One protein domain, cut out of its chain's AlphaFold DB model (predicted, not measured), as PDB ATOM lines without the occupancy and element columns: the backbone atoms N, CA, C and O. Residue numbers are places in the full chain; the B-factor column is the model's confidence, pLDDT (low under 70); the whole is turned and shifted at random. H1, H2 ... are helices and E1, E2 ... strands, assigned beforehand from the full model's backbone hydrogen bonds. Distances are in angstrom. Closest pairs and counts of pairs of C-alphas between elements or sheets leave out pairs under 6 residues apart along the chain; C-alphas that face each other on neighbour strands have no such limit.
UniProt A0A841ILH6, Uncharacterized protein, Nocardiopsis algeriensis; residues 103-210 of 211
ATOM      1  N   GLY A 103     -25.912  21.296  16.396       65.56
ATOM      2  CA  GLY A 103     -26.333  21.867  17.678       65.56
ATOM      3  C   GLY A 103     -25.305  22.784  18.354       65.56
ATOM      4  O   GLY A 103     -25.649  23.408  19.353       65.56
ATOM      5  N   LYS A 104     -24.087  22.926  17.810       74.62
ATOM      6  CA  LYS A 104     -23.060  23.843  18.340       74.62
ATOM      7  C   LYS A 104     -22.992  25.179  17.601       74.62
ATOM      8  O   LYS A 104     -22.576  26.167  18.192       74.62
ATOM      9  N   THR A 105     -23.441  25.228  16.348       83.38
ATOM     10  CA  THR A 105     -23.635  26.463  15.559       83.38
ATOM     11  C   THR A 105     -25.109  26.670  15.219       83.38
ATOM     12  O   THR A 105     -25.894  25.738  15.380       83.38
ATOM     13  N   TYR A 106     -25.514  27.866  14.791       86.50
ATOM     14  CA  TYR A 106     -26.895  28.141  14.376       86.50
ATOM     15  C   TYR A 106     -27.308  27.274  13.181       86.50
ATOM     16  O   TYR A 106     -26.463  26.768  12.442       86.50
ATOM     17  N   ALA A 107     -28.614  27.080  12.978       85.31
ATOM     18  CA  ALA A 107     -29.082  26.311  11.832       85.31
ATOM     19  C   ALA A 107     -28.626  26.983  10.516       85.31
ATOM     20  O   ALA A 107     -28.900  28.169  10.314       85.31
ATOM     21  N   PRO A 108     -27.979  26.251   9.588       82.81
ATOM     22  CA  PRO A 108     -27.431  26.841   8.365       82.81
ATOM     23  C   PRO A 108     -28.492  27.058   7.274       82.81
ATOM     24  O   PRO A 108     -28.174  27.322   6.116       82.81
ATOM     25  N   ARG A 109     -29.773  26.867   7.605       82.25
ATOM     26  CA  ARG A 109     -30.905  26.964   6.683       82.25
ATOM     27  C   ARG A 109     -32.109  27.533   7.412       82.25
ATOM     28  O   ARG A 109     -32.361  27.191   8.562       82.25
ATOM     29  N   THR A 110     -32.890  28.334   6.699       83.44
ATOM     30  CA  THR A 110     -34.200  28.796   7.151       83.44
ATOM     31  C   THR A 110     -35.111  29.038   5.951       83.44
ATOM     32  O   THR A 110     -34.648  29.315   4.844       83.44
ATOM     33  N   ARG A 111     -36.423  28.922   6.174       84.50
ATOM     34  CA  ARG A 111     -37.462  29.377   5.232       84.50
ATOM     35  C   ARG A 111     -38.024  30.750   5.613       84.50
ATOM     36  O   ARG A 111     -38.945  31.231   4.965       84.50
ATOM     37  N   GLN A 112     -37.521  31.330   6.695       89.88
ATOM     38  CA  GLN A 112     -37.975  32.595   7.242       89.88
ATOM     39  C   GLN A 112     -37.193  33.761   6.621       89.88
ATOM     40  O   GLN A 112     -36.108  33.548   6.070       89.88
ATOM     41  N   PRO A 113     -37.711  34.998   6.721       95.19
ATOM     42  CA  PRO A 113     -36.963  36.181   6.327       95.19
ATOM     43  C   PRO A 113     -35.634  36.301   7.078       95.19
ATOM     44  O   PRO A 113     -35.566  36.092   8.293       95.19
ATOM     45  N   VAL A 114     -34.594  36.709   6.355       97.31
ATOM     46  CA  VAL A 114     -33.235  36.869   6.882       97.31
ATOM     47  C   VAL A 114     -32.789  38.326   6.831       97.31
ATOM     48  O   VAL A 114     -33.102  39.072   5.898       97.31
ATOM     49  N   ARG A 115     -32.025  38.736   7.845       98.31
ATOM     50  CA  ARG A 115     -31.183  39.934   7.818       98.31
ATOM     51  C   ARG A 115     -29.814  39.539   7.303       98.31
ATOM     52  O   ARG A 115     -29.311  38.490   7.692       98.31
ATOM     53  N   TYR A 116     -29.211  40.363   6.456       98.31
ATOM     54  CA  TYR A 116     -27.887  40.065   5.919       98.31
ATOM     55  C   TYR A 116     -27.006  41.305   5.764       98.31
ATOM     56  O   TYR A 116     -27.498  42.426   5.607       98.31
ATOM     57  N   LEU A 117     -25.692  41.080   5.810       98.31
ATOM     58  CA  LEU A 117     -24.637  42.084   5.688       98.31
ATOM     59  C   LEU A 117     -23.574  41.595   4.692       98.31
ATOM     60  O   LEU A 117     -23.226  40.413   4.722       98.31
ATOM     61  N   PRO A 118     -23.053  42.464   3.805       97.00
ATOM     62  CA  PRO A 118     -21.939  42.103   2.937       97.00
ATOM     63  C   PRO A 118     -20.672  41.871   3.764       97.00
ATOM     64  O   PRO A 118     -20.360  42.650   4.663       97.00
ATOM     65  N   VAL A 119     -19.943  40.812   3.427       95.88
ATOM     66  CA  VAL A 119     -18.623  40.522   3.987       95.88
ATOM     67  C   VAL A 119     -17.576  40.850   2.936       95.88
ATOM     68  O   VAL A 119     -17.633  40.340   1.813       95.88
ATOM     69  N   PHE A 120     -16.621  41.691   3.314       93.56
ATOM     70  CA  PHE A 120     -15.515  42.126   2.480       93.56
ATOM     71  C   PHE A 120     -14.229  41.405   2.863       93.56
ATOM     72  O   PHE A 120     -13.950  41.196   4.038       93.56
ATOM     73  N   LEU A 121     -13.431  41.049   1.868       87.19
ATOM     74  CA  LEU A 121     -12.057  40.605   2.040       87.19
ATOM     75  C   LEU A 121     -11.204  41.393   1.055       87.19
ATOM     76  O   LEU A 121     -11.470  41.368  -0.150       87.19
ATOM     77  N   GLN A 122     -10.208  42.124   1.558       87.31
ATOM     78  CA  GLN A 122      -9.353  42.989   0.739       87.31
ATOM     79  C   GLN A 122     -10.165  43.974  -0.128       87.31
ATOM     80  O   GLN A 122      -9.849  44.217  -1.294       87.31
ATOM     81  N   GLY A 123     -11.257  44.509   0.429       87.69
ATOM     82  CA  GLY A 123     -12.148  45.457  -0.251       87.69
ATOM     83  C   GLY A 123     -13.074  44.853  -1.315       87.69
ATOM     84  O   GLY A 123     -13.769  45.597  -2.005       87.69
ATOM     85  N   ARG A 124     -13.120  43.522  -1.466       89.94
ATOM     86  CA  ARG A 124     -14.054  42.827  -2.369       89.94
ATOM     87  C   ARG A 124     -15.108  42.079  -1.567       89.94
ATOM     88  O   ARG A 124     -14.768  41.407  -0.601       89.94
ATOM     89  N   VAL A 125     -16.368  42.148  -1.991       91.69
ATOM     90  CA  VAL A 125     -17.422  41.306  -1.407       91.69
ATOM     91  C   VAL A 125     -17.122  39.847  -1.743       91.69
ATOM     92  O   VAL A 125     -16.908  39.521  -2.907       91.69
ATOM     93  N   ILE A 126     -17.112  38.989  -0.726       88.38
ATOM     94  CA  ILE A 126     -16.901  37.537  -0.866       88.38
ATOM     95  C   ILE A 126     -18.154  36.719  -0.528       88.38
ATOM     96  O   ILE A 126     -18.211  35.514  -0.775       88.38
ATOM     97  N   GLY A 127     -19.167  37.373   0.037       92.88
ATOM     98  CA  GLY A 127     -20.440  36.768   0.392       92.88
ATOM     99  C   GLY A 127     -21.221  37.636   1.366       92.88
ATOM    100  O   GLY A 127     -20.926  38.819   1.560       92.88
ATOM    101  N   TYR A 128     -22.213  37.021   1.993       96.38
ATOM    102  CA  TYR A 128     -23.114  37.664   2.931       96.38
ATOM    103  C   TYR A 128     -23.193  36.862   4.221       96.38
ATOM    104  O   TYR A 128     -23.485  35.666   4.206       96.38
ATOM    105  N   LEU A 129     -22.979  37.537   5.346       97.38
ATOM    106  CA  LEU A 129     -23.335  36.991   6.646       97.38
ATOM    107  C   LEU A 129     -24.829  37.218   6.848       97.38
ATOM    108  O   LEU A 129     -25.307  38.330   6.612       97.38
ATOM    109  N   TRP A 130     -25.570  36.195   7.261       98.00
ATOM    110  CA  TRP A 130     -27.012  36.304   7.439       98.00
ATOM    111  C   TRP A 130     -27.485  35.661   8.734       98.00
ATOM    112  O   TRP A 130     -26.866  34.737   9.256       98.00
ATOM    113  N   ALA A 131     -28.606  36.162   9.244       97.88
ATOM    114  CA  ALA A 131     -29.309  35.612  10.390       97.88
ATOM    115  C   ALA A 131     -30.820  35.736  10.195       97.88
ATOM    116  O   ALA A 131     -31.319  36.741   9.681       97.88
ATOM    117  N   SER A 132     -31.553  34.713  10.604       94.69
ATOM    118  CA  SER A 132     -33.009  34.718  10.605       94.69
ATOM    119  C   SER A 132     -33.569  35.661  11.659       94.69
ATOM    120  O   SER A 132     -32.971  35.889  12.711       94.69
ATOM    121  N   VAL A 133     -34.743  36.220  11.368       88.94
ATOM    122  CA  VAL A 133     -35.462  37.092  12.303       88.94
ATOM    123  C   VAL A 133     -36.261  36.294  13.335       88.94
ATOM    124  O   VAL A 133     -36.530  36.809  14.421       88.94
ATOM    125  N   THR A 134     -36.678  35.071  13.003       88.50
ATOM    126  CA  THR A 134     -37.700  34.338  13.766       88.50
ATOM    127  C   THR A 134     -37.244  32.985  14.301       88.50
ATOM    128  O   THR A 134     -37.798  32.540  15.304       88.50
ATOM    129  N   ASP A 135     -36.259  32.336  13.681       89.81
ATOM    130  CA  ASP A 135     -35.711  31.055  14.135       89.81
ATOM    131  C   ASP A 135     -34.211  31.142  14.464       89.81
ATOM    132  O   ASP A 135     -33.543  32.144  14.205       89.81
ATOM    133  N   ASP A 136     -33.692  30.091  15.104       90.25
ATOM    134  CA  ASP A 136     -32.298  29.998  15.554       90.25
ATOM    135  C   ASP A 136     -31.354  29.621  14.394       90.25
ATOM    136  O   ASP A 136     -30.689  28.581  14.411       90.25
ATOM    137  N   ALA A 137     -31.360  30.440  13.337       90.44
ATOM    138  CA  ALA A 137     -30.639  30.193  12.092       90.44
ATOM    139  C   ALA A 137     -29.748  31.373  11.696       90.44
ATOM    140  O   ALA A 137     -30.180  32.527  11.697       90.44
ATOM    141  N   ALA A 138     -28.511  31.069  11.322       95.06
ATOM    142  CA  ALA A 138     -27.544  32.000  10.758       95.06
ATOM    143  C   ALA A 138     -26.418  31.212  10.092       95.06
ATOM    144  O   ALA A 138     -26.016  30.157  10.580       95.06
ATOM    145  N   ASP A 139     -25.894  31.739   8.993       92.94
ATOM    146  CA  ASP A 139     -24.711  31.195   8.331       92.94
ATOM    147  C   ASP A 139     -24.040  32.279   7.475       92.94
ATOM    148  O   ASP A 139     -24.471  33.435   7.414       92.94
ATOM    149  N   PHE A 140     -22.979  31.889   6.787       92.00
ATOM    150  CA  PHE A 140     -22.371  32.637   5.709       92.00
ATOM    151  C   PHE A 140     -22.807  32.071   4.352       92.00
ATOM    152  O   PHE A 140     -22.619  30.888   4.062       92.00
ATOM    153  N   GLN A 141     -23.361  32.937   3.504       90.19
ATOM    154  CA  GLN A 141     -23.696  32.644   2.113       90.19
ATOM    155  C   GLN A 141     -22.579  33.183   1.199       90.19
ATOM    156  O   GLN A 141     -22.491  34.400   1.025       90.19
ATOM    157  N   PRO A 142     -21.729  32.330   0.596       84.12
ATOM    158  CA  PRO A 142     -20.728  32.783  -0.371       84.12
ATOM    159  C   PRO A 142     -21.384  33.346  -1.641       84.12
ATOM    160  O   PRO A 142     -22.510  32.961  -1.981       84.12
ATOM    161  N   LEU A 143     -20.663  34.217  -2.362       83.38
ATOM    162  CA  LEU A 143     -21.020  34.572  -3.743       83.38
ATOM    163  C   LEU A 143     -20.986  33.335  -4.651       83.38
ATOM    164  O   LEU A 143     -20.174  32.427  -4.447       83.38
ATOM    165  N   LEU A 144     -21.861  33.314  -5.656       68.44
ATOM    166  CA  LEU A 144     -22.054  32.213  -6.595       68.44
ATOM    167  C   LEU A 144     -21.723  32.661  -8.038       68.44
ATOM    168  O   LEU A 144     -22.184  33.721  -8.452       68.44
ATOM    169  N   PRO A 145     -20.992  31.853  -8.834       60.34
ATOM    170  CA  PRO A 145     -20.332  30.611  -8.434       60.34
ATOM    171  C   PRO A 145     -19.168  30.889  -7.460       60.34
ATOM    172  O   PRO A 145     -18.480  31.904  -7.591       60.34
ATOM    173  N   PRO A 146     -18.935  30.019  -6.463       55.81
ATOM    174  CA  PRO A 146     -17.902  30.266  -5.469       55.81
ATOM    175  C   PRO A 146     -16.509  30.081  -6.085       55.81
ATOM    176  O   PRO A 146     -16.158  28.993  -6.538       55.81
ATOM    177  N   GLU A 147     -15.671  31.120  -6.052       56.38
ATOM    178  CA  GLU A 147     -14.225  30.948  -6.198       56.38
ATOM    179  C   GLU A 147     -13.669  30.190  -4.974       56.38
ATOM    180  O   GLU A 147     -14.235  30.238  -3.878       56.38
ATOM    181  N   ILE A 148     -12.523  29.514  -5.132       50.16
ATOM    182  CA  ILE A 148     -11.879  28.651  -4.113       50.16
ATOM    183  C   ILE A 148     -11.773  29.321  -2.726       50.16
ATOM    184  O   ILE A 148     -11.852  28.653  -1.693       50.16
ATOM    185  N   PHE A 149     -11.605  30.643  -2.681       52.94
ATOM    186  CA  PHE A 149     -11.460  31.396  -1.436       52.94
ATOM    187  C   PHE A 149     -12.796  31.690  -0.731       52.94
ATOM    188  O   PHE A 149     -12.806  31.814   0.493       52.94
ATOM    189  N   HIS A 150     -13.930  31.711  -1.443       55.41
ATOM    190  CA  HIS A 150     -15.247  31.983  -0.852       55.41
ATOM    191  C   HIS A 150     -15.698  30.855   0.097       55.41
ATOM    192  O   HIS A 150     -16.256  31.125   1.160       55.41
ATOM    193  N   ASN A 151     -15.362  29.594  -0.208       57.56
ATOM    194  CA  ASN A 151     -15.662  28.457   0.678       57.56
ATOM    195  C   ASN A 151     -14.783  28.423   1.942       57.56
ATOM    196  O   ASN A 151     -15.233  27.961   2.990       57.56
ATOM    197  N   ARG A 152     -13.556  28.964   1.892       66.56
ATOM    198  CA  ARG A 152     -12.689  29.068   3.084       66.56
ATOM    199  C   ARG A 152     -13.248  30.039   4.121       66.56
ATOM    200  O   ARG A 152     -13.139  29.772   5.318       66.56
ATOM    201  N   ALA A 153     -13.874  31.127   3.670       77.31
ATOM    202  CA  ALA A 153     -14.521  32.090   4.556       77.31
ATOM    203  C   ALA A 153     -15.697  31.463   5.316       77.31
ATOM    204  O   ALA A 153     -15.859  31.716   6.507       77.31
ATOM    205  N   ARG A 154     -16.462  30.571   4.671       79.19
ATOM    206  CA  ARG A 154     -17.580  29.871   5.318       79.19
ATOM    207  C   ARG A 154     -17.140  29.060   6.536       79.19
ATOM    208  O   ARG A 154     -17.736  29.192   7.599       79.19
ATOM    209  N   GLY A 155     -16.060  28.285   6.418       73.06
ATOM    210  CA  GLY A 155     -15.522  27.512   7.546       73.06
ATOM    211  C   GLY A 155     -15.077  28.390   8.723       73.06
ATOM    212  O   GLY A 155     -15.261  28.014   9.880       73.06
ATOM    213  N   TRP A 156     -14.536  29.581   8.445       81.94
ATOM    214  CA  TRP A 156     -14.200  30.555   9.486       81.94
ATOM    215  C   TRP A 156     -15.454  31.101  10.183       81.94
ATOM    216  O   TRP A 156     -15.516  31.097  11.413       81.94
ATOM    217  N   TRP A 157     -16.475  31.495   9.416       87.44
ATOM    218  CA  TRP A 157     -17.731  32.027   9.956       87.44
ATOM    219  C   TRP A 157     -18.507  31.006  10.786       87.44
ATOM    220  O   TRP A 157     -19.035  31.361  11.837       87.44
ATOM    221  N   VAL A 158     -18.515  29.733  10.381       83.81
ATOM    222  CA  VAL A 158     -19.101  28.646  11.179       83.81
ATOM    223  C   VAL A 158     -18.422  28.546  12.548       83.81
ATOM    224  O   VAL A 158     -19.112  28.483  13.563       83.81
ATOM    225  N   GLY A 159     -17.087  28.584  12.600       79.88
ATOM    226  CA  GLY A 159     -16.349  28.568  13.868       79.88
ATOM    227  C   GLY A 159     -16.653  29.785  14.747       79.88
ATOM    228  O   GLY A 159     -16.842  29.655  15.958       79.88
ATOM    229  N   GLU A 160     -16.773  30.967  14.144       87.25
ATOM    230  CA  GLU A 160     -17.129  32.185  14.874       87.25
ATOM    231  C   GLU A 160     -18.568  32.136  15.417       87.25
ATOM    232  O   GLU A 160     -18.821  32.519  16.563       87.25
ATOM    233  N   PHE A 161     -19.514  31.592  14.650       89.69
ATOM    234  CA  PHE A 161     -20.885  31.368  15.101       89.69
ATOM    235  C   PHE A 161     -21.001  30.304  16.187       89.69
ATOM    236  O   PHE A 161     -21.791  30.496  17.111       89.69
ATOM    237  N   MET A 162     -20.172  29.257  16.182       86.56
ATOM    238  CA  MET A 162     -20.087  28.340  17.326       86.56
ATOM    239  C   MET A 162     -19.654  29.058  18.599       86.56
ATOM    240  O   MET A 162     -20.249  28.865  19.658       86.56
ATOM    241  N   ARG A 163     -18.626  29.910  18.507       85.38
ATOM    242  CA  ARG A 163     -18.123  30.676  19.653       85.38
ATOM    243  C   ARG A 163     -19.195  31.621  20.206       85.38
ATOM    244  O   ARG A 163     -19.368  31.714  21.424       85.38
ATOM    245  N   LEU A 164     -19.921  32.311  19.325       89.31
ATOM    246  CA  LEU A 164     -21.005  33.224  19.699       89.31
ATOM    247  C   LEU A 164     -22.202  32.473  20.300       89.31
ATOM    248  O   LEU A 164     -22.650  32.825  21.392       89.31
ATOM    249  N   ARG A 165     -22.650  31.385  19.666       86.62
ATOM    250  CA  ARG A 165     -23.740  30.544  20.177       86.62
ATOM    251  C   ARG A 165     -23.392  29.906  21.519       86.62
ATOM    252  O   ARG A 165     -24.205  29.944  22.437       86.62
ATOM    253  N   GLY A 166     -22.169  29.400  21.673       84.25
ATOM    254  CA  GLY A 166     -21.656  28.867  22.939       84.25
ATOM    255  C   GLY A 166     -21.588  29.910  24.062       84.25
ATOM    256  O   GLY A 166     -21.601  29.549  25.234       84.25
ATOM    257  N   SER A 167     -21.583  31.201  23.712       86.69
ATOM    258  CA  SER A 167     -21.680  32.323  24.656       86.69
ATOM    259  C   SER A 167     -23.127  32.778  24.910       86.69
ATOM    260  O   SER A 167     -23.338  33.780  25.589       86.69
ATOM    261  N   GLY A 168     -24.126  32.075  24.364       91.56
ATOM    262  CA  GLY A 168     -25.550  32.381  24.532       91.56
ATOM    263  C   GLY A 168     -26.068  33.532  23.664       91.56
ATOM    264  O   GLY A 168     -27.149  34.047  23.934       91.56
ATOM    265  N   VAL A 169     -25.314  33.954  22.646       95.69
ATOM    266  CA  VAL A 169     -25.704  35.049  21.746       95.69
ATOM    267  C   VAL A 169     -26.756  34.548  20.751       95.69
ATOM    268  O   VAL A 169     -26.619  33.445  20.219       95.69
ATOM    269  N   SER A 170     -27.798  35.334  20.469       95.62
ATOM    270  CA  SER A 170     -28.785  34.988  19.432       95.62
ATOM    271  C   SER A 170     -28.243  35.216  18.007       95.62
ATOM    272  O   SER A 170     -27.315  36.007  17.834       95.62
ATOM    273  N   PRO A 171     -28.825  34.603  16.957       96.25
ATOM    274  CA  PRO A 171     -28.374  34.798  15.575       96.25
ATOM    275  C   PRO A 171     -28.284  36.270  15.134       96.25
ATOM    276  O   PRO A 171     -27.285  36.696  14.552       96.25
ATOM    277  N   LEU A 172     -29.305  37.083  15.437       96.62
ATOM    278  CA  LEU A 172     -29.319  38.506  15.067       96.62
ATOM    279  C   LEU A 172     -28.289  39.323  15.851       96.62
ATOM    280  O   LEU A 172     -27.673  40.233  15.296       96.62
ATOM    281  N   GLU A 173     -28.099  39.026  17.137       97.00
ATOM    282  CA  GLU A 173     -27.054  39.672  17.935       97.00
ATOM    283  C   GLU A 173     -25.665  39.270  17.438       97.00
ATOM    284  O   GLU A 173     -24.787  40.126  17.346       97.00
ATOM    285  N   ALA A 174     -25.481  38.005  17.049       96.44
ATOM    286  CA  ALA A 174     -24.248  37.512  16.457       96.44
ATOM    287  C   ALA A 174     -23.932  38.285  15.175       96.44
ATOM    288  O   ALA A 174     -22.852  38.867  15.095       96.44
ATOM    289  N   LEU A 175     -24.888  38.399  14.246       97.06
ATOM    290  CA  LEU A 175     -24.761  39.195  13.019       97.06
ATOM    291  C   LEU A 175     -24.352  40.650  13.321       97.06
ATOM    292  O   LEU A 175     -23.353  41.143  12.798       97.06
ATOM    293  N   ARG A 176     -25.084  41.327  14.215       97.25
ATOM    294  CA  ARG A 176     -24.838  42.733  14.589       97.25
ATOM    295  C   ARG A 176     -23.498  42.950  15.271       97.25
ATOM    296  O   ARG A 176     -22.845  43.960  15.029       97.25
ATOM    297  N   SER A 177     -23.064  41.999  16.096       96.31
ATOM    298  CA  SER A 177     -21.804  42.089  16.841       96.31
ATOM    299  C   SER A 177     -20.563  42.125  15.948       96.31
ATOM    300  O   SER A 177     -19.463  42.362  16.451       96.31
ATOM    301  N   ARG A 178     -20.710  41.794  14.658       96.25
ATOM    302  CA  ARG A 178     -19.618  41.733  13.682       96.25
ATOM    303  C   ARG A 178     -19.494  43.006  12.841       96.25
ATOM    304  O   ARG A 178     -18.483  43.159  12.164       96.25
ATOM    305  N   ILE A 179     -20.460  43.927  12.910       97.69
ATOM    306  CA  ILE A 179     -20.386  45.230  12.231       97.69
ATOM    307  C   ILE A 179     -19.194  46.021  12.784       97.69
ATOM    308  O   ILE A 179     -19.092  46.236  13.992       97.69
ATOM    309  N   GLY A 180     -18.286  46.445  11.902       95.75
ATOM    310  CA  GLY A 180     -17.087  47.204  12.265       95.75
ATOM    311  C   GLY A 180     -16.001  46.394  12.976       95.75
ATOM    312  O   GLY A 180     -15.026  46.978  13.453       95.75
ATOM    313  N   ALA A 181     -16.141  45.067  13.068       93.31
ATOM    314  CA  ALA A 181     -15.061  44.216  13.550       93.31
ATOM    315  C   ALA A 181     -13.878  44.248  12.558       93.31
ATOM    316  O   ALA A 181     -14.109  44.321  11.349       93.31
ATOM    317  N   PRO A 182     -12.619  44.176  13.037       90.06
ATOM    318  CA  PRO A 182     -11.459  44.102  12.152       90.06
ATOM    319  C   PRO A 182     -11.575  42.949  11.149       90.06
ATOM    320  O   PRO A 182     -11.987  41.851  11.522       90.06
ATOM    321  N   GLU A 183     -11.183  43.200   9.897       89.44
ATOM    322  CA  GLU A 183     -11.148  42.180   8.842       89.44
ATOM    323  C   GLU A 183     -10.234  41.010   9.253       89.44
ATOM    324  O   GLU A 183      -9.056  41.215   9.564       89.44
ATOM    325  N   ASP A 184     -10.757  39.777   9.249       88.88
ATOM    326  CA  ASP A 184      -9.939  38.567   9.381       88.88
ATOM    327  C   ASP A 184      -9.385  38.175   7.997       88.88
ATOM    328  O   ASP A 184     -10.148  38.111   7.031       88.88
ATOM    329  N   PRO A 185      -8.090  37.822   7.875       78.62
ATOM    330  CA  PRO A 185      -7.478  37.443   6.596       78.62
ATOM    331  C   PRO A 185      -8.120  36.248   5.867       78.62
ATOM    332  O   PRO A 185      -7.790  35.984   4.711       78.62
ATOM    333  N   ARG A 186      -8.973  35.472   6.543       78.00
ATOM    334  CA  ARG A 186      -9.647  34.270   6.026       78.00
ATOM    335  C   ARG A 186     -11.154  34.479   5.928       78.00
ATOM    336  O   ARG A 186     -11.754  34.041   4.951       78.00
ATOM    337  N   GLY A 187     -11.753  35.088   6.952       77.88
ATOM    338  CA  GLY A 187     -13.200  35.304   7.059       77.88
ATOM    339  C   GLY A 187     -13.707  36.605   6.440       77.88
ATOM    340  O   GLY A 187     -14.901  36.711   6.162       77.88
ATOM    341  N   GLY A 188     -12.820  37.573   6.209       91.56
ATOM    342  CA  GLY A 188     -13.192  38.935   5.855       91.56
ATOM    343  C   GLY A 188     -13.702  39.741   7.054       91.56
ATOM    344  O   GLY A 188     -13.498  39.379   8.214       91.56
ATOM    345  N   GLY A 189     -14.361  40.859   6.767       94.75
ATOM    346  CA  GLY A 189     -14.937  41.779   7.740       94.75
ATOM    347  C   GLY A 189     -16.216  42.427   7.222       94.75
ATOM    348  O   GLY A 189     -16.565  42.313   6.048       94.75
ATOM    349  N   ILE A 190     -16.935  43.094   8.119       97.50
ATOM    350  CA  ILE A 190     -18.132  43.871   7.792       97.50
ATOM    351  C   ILE A 190     -17.824  45.328   8.115       97.50
ATOM    352  O   ILE A 190     -17.420  45.633   9.239       97.50
ATOM    353  N   ASP A 191     -18.044  46.219   7.150       96.25
ATOM    354  CA  ASP A 191     -17.773  47.646   7.322       96.25
ATOM    355  C   ASP A 191     -18.557  48.246   8.499       96.25
ATOM    356  O   ASP A 191     -19.673  47.831   8.818       96.25
ATOM    357  N   ALA A 192     -17.973  49.249   9.157       95.62
ATOM    358  CA  ALA A 192     -18.568  49.880  10.337       95.62
ATOM    359  C   ALA A 192     -19.858  50.663  10.031       95.62
ATOM    360  O   ALA A 192     -20.663  50.899  10.931       95.62
ATOM    361  N   ASP A 193     -20.056  51.070   8.777       94.44
ATOM    362  CA  ASP A 193     -21.251  51.752   8.278       94.44
ATOM    363  C   ASP A 193     -22.213  50.805   7.535       94.44
ATOM    364  O   ASP A 193     -23.222  51.255   6.981       94.44
ATOM    365  N   ALA A 194     -21.939  49.495   7.545       94.94
ATOM    366  CA  ALA A 194     -22.777  48.509   6.886       94.94
ATOM    367  C   ALA A 194     -24.197  48.510   7.470       94.94
ATOM    368  O   ALA A 194     -24.415  48.386   8.675       94.94
ATOM    369  N   GLN A 195     -25.185  48.615   6.582       95.12
ATOM    370  CA  GLN A 195     -26.597  48.567   6.947       95.12
ATOM    371  C   GLN A 195     -27.165  47.166   6.737       95.12
ATOM    372  O   GLN A 195     -26.970  46.565   5.678       95.12
ATOM    373  N   GLU A 196     -27.924  46.681   7.723       96.44
ATOM    374  CA  GLU A 196     -28.675  45.431   7.612       96.44
ATOM    375  C   GLU A 196     -29.658  45.494   6.443       96.44
ATOM    376  O   GLU A 196     -30.557  46.338   6.396       96.44
ATOM    377  N   ARG A 197     -29.524  44.544   5.524       97.75
ATOM    378  CA  ARG A 197     -30.465  44.332   4.425       97.75
ATOM    379  C   ARG A 197     -31.412  43.185   4.766       97.75
ATOM    380  O   ARG A 197     -31.190  42.459   5.733       97.75
ATOM    381  N   VAL A 198     -32.491  43.050   4.000       97.31
ATOM    382  CA  VAL A 198     -33.522  42.020   4.200       97.31
ATOM    383  C   VAL A 198     -33.676  41.205   2.935       97.31
ATOM    384  O   VAL A 198     -33.722  41.781   1.850       97.31
ATOM    385  N   ALA A 199     -33.782  39.891   3.094       96.06
ATOM    386  CA  ALA A 199     -34.326  38.988   2.092       96.06
ATOM    387  C   ALA A 199     -35.509  38.233   2.718       96.06
ATOM    388  O   ALA A 199     -35.497  37.909   3.907       96.06
ATOM    389  N   ALA A 200     -36.555  37.986   1.939       94.44
ATOM    390  CA  ALA A 200     -37.754  37.260   2.333       94.44
ATOM    391  C   ALA A 200     -37.478  35.778   2.628       94.44
ATOM    392  O   ALA A 200     -38.260  35.150   3.340       94.44
ATOM    393  N   SER A 201     -36.371  35.229   2.120       88.62
ATOM    394  CA  SER A 201     -35.907  33.872   2.410       88.62
ATOM    395  C   SER A 201     -34.400  33.723   2.177       88.62
ATOM    396  O   SER A 201     -33.756  34.581   1.567       88.62
ATOM    397  N   LEU A 202     -33.834  32.595   2.625       86.38
ATOM    398  CA  LEU A 202     -32.466  32.211   2.268       86.38
ATOM    399  C   LEU A 202     -32.307  31.971   0.756       86.38
ATOM    400  O   LEU A 202     -31.247  32.254   0.207       86.38
ATOM    401  N   ASP A 203     -33.351  31.501   0.069       85.25
ATOM    402  CA  ASP A 203     -33.312  31.302  -1.385       85.25
ATOM    403  C   ASP A 203     -33.185  32.639  -2.130       85.25
ATOM    404  O   ASP A 203     -32.363  32.756  -3.036       85.25
ATOM    405  N   GLU A 204     -33.893  33.686  -1.696       90.50
ATOM    406  CA  GLU A 204     -33.711  35.030  -2.265       90.50
ATOM    407  C   GLU A 204     -32.287  35.555  -2.015       90.50
ATOM    408  O   GLU A 204     -31.679  36.156  -2.901       90.50
ATOM    409  N   LEU A 205     -31.701  35.295  -0.838       93.19
ATOM    410  CA  LEU A 205     -30.305  35.660  -0.582       93.19
ATOM    411  C   LEU A 205     -29.333  34.915  -1.514       93.19
ATOM    412  O   LEU A 205     -28.360  35.510  -1.981       93.19
ATOM    413  N   LYS A 206     -29.597  33.641  -1.823       85.88
ATOM    414  CA  LYS A 206     -28.817  32.877  -2.807       85.88
ATOM    415  C   LYS A 206     -28.927  33.477  -4.207       85.88
ATOM    416  O   LYS A 206     -27.917  33.557  -4.896       85.88
ATOM    417  N   GLU A 207     -30.109  33.931  -4.618       86.06
ATOM    418  CA  GLU A 207     -30.295  34.634  -5.896       86.06
ATOM    419  C   GLU A 207     -29.548  35.974  -5.933       86.06
ATOM    420  O   GLU A 207     -28.956  36.326  -6.952       86.06
ATOM    421  N   ILE A 208     -29.531  36.718  -4.821       92.19
ATOM    422  CA  ILE A 208     -28.734  37.947  -4.686       92.19
ATOM    423  C   ILE A 208     -27.241  37.635  -4.830       92.19
ATOM    424  O   ILE A 208     -26.531  38.378  -5.500       92.19
ATOM    425  N   ALA A 209     -26.777  36.527  -4.253       86.88
ATOM    426  CA  ALA A 209     -25.381  36.104  -4.300       86.88
ATOM    427  C   ALA A 209     -24.899  35.629  -5.683       86.88
ATOM    428  O   ALA A 209     -23.700  35.436  -5.852       86.88
ATOM    429  N   GLN A 210     -25.798  35.445  -6.657       81.88
ATOM    430  CA  GLN A 210     -25.470  35.073  -8.042       81.88
ATOM    431  C   GLN A 210     -25.245  36.276  -8.975       81.88
ATOM    432  O   GLN A 210     -24.883  36.076 -10.135       81.88
TER     433      GLN A 210
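AT A GLANCE: This is residues 103 to 210 of the 211 residues of an uncharacterized protein of Nocardiopsis algeriensis (UniProt A0A841ILH6). A strongly twisted sheet makes the middle of this domain, with the long helix H1 and the short H2 over one face and the short H3 over the other: three layers, helices on both faces of a sheet. The strands run E3, E2, E1, E4 across the sheet, all antiparallel. The printed part has 108 residues, with E1, E2, E3, H1, H2, E4 and H3 along it, class mixed. It is compact and rounded, radius of gyration of the C-alphas 12.4 A, spans 31 by 29 by 26 A.

IN THESE COORDINATES: Find C-alpha 114 at (-33.235, 36.869, 6.882); from there E1 runs 22.0 A to residue 121. E2, residues 124 to 132, covers 24.4 A, and E3 holds 138 to 142. H1, residues 148 to 166, measures 28.8 A; H2 is 171 to 176, E4 197 to 199. H3, 202 to 208, ends at C-alpha 208, (-28.734, 37.947, -4.686).

HOW THE PARTS SIT: E1, E2 and E3 form a meander, each strand the antiparallel neighbour of the one before; look at N 117 and O 129, 2.9 A, and N 128 and O 141, 2.8 A. E4 pairs with E1 through N 114 and O 199, 2.9 A. H1 is over E3 and E2, height 8.4 A; its Arg 154 comes closest to Phe 140 of E3, C-alphas 5.5 A apart. H2 is over E2, height 7.8 A, and touches H1 residues 161 to 165 alone, closest C-alphas Leu 164 and Ala 174, 6.3 A. H3 is over E1, height 7.2 A, on the opposite face from H2, and is apart from H1. Every O i to N i+4 pair is within hydrogen-bond range in H2 and H3, 12 of 15 in H1.

THE WHOLE: The C-alphas farthest apart, Pro 145 and Gly 168, are 33.4 A apart. The printed part has no cut; the one long link is residues 177 to 196. pLDDT is under 70 at residue 103 and residues 144 to 152.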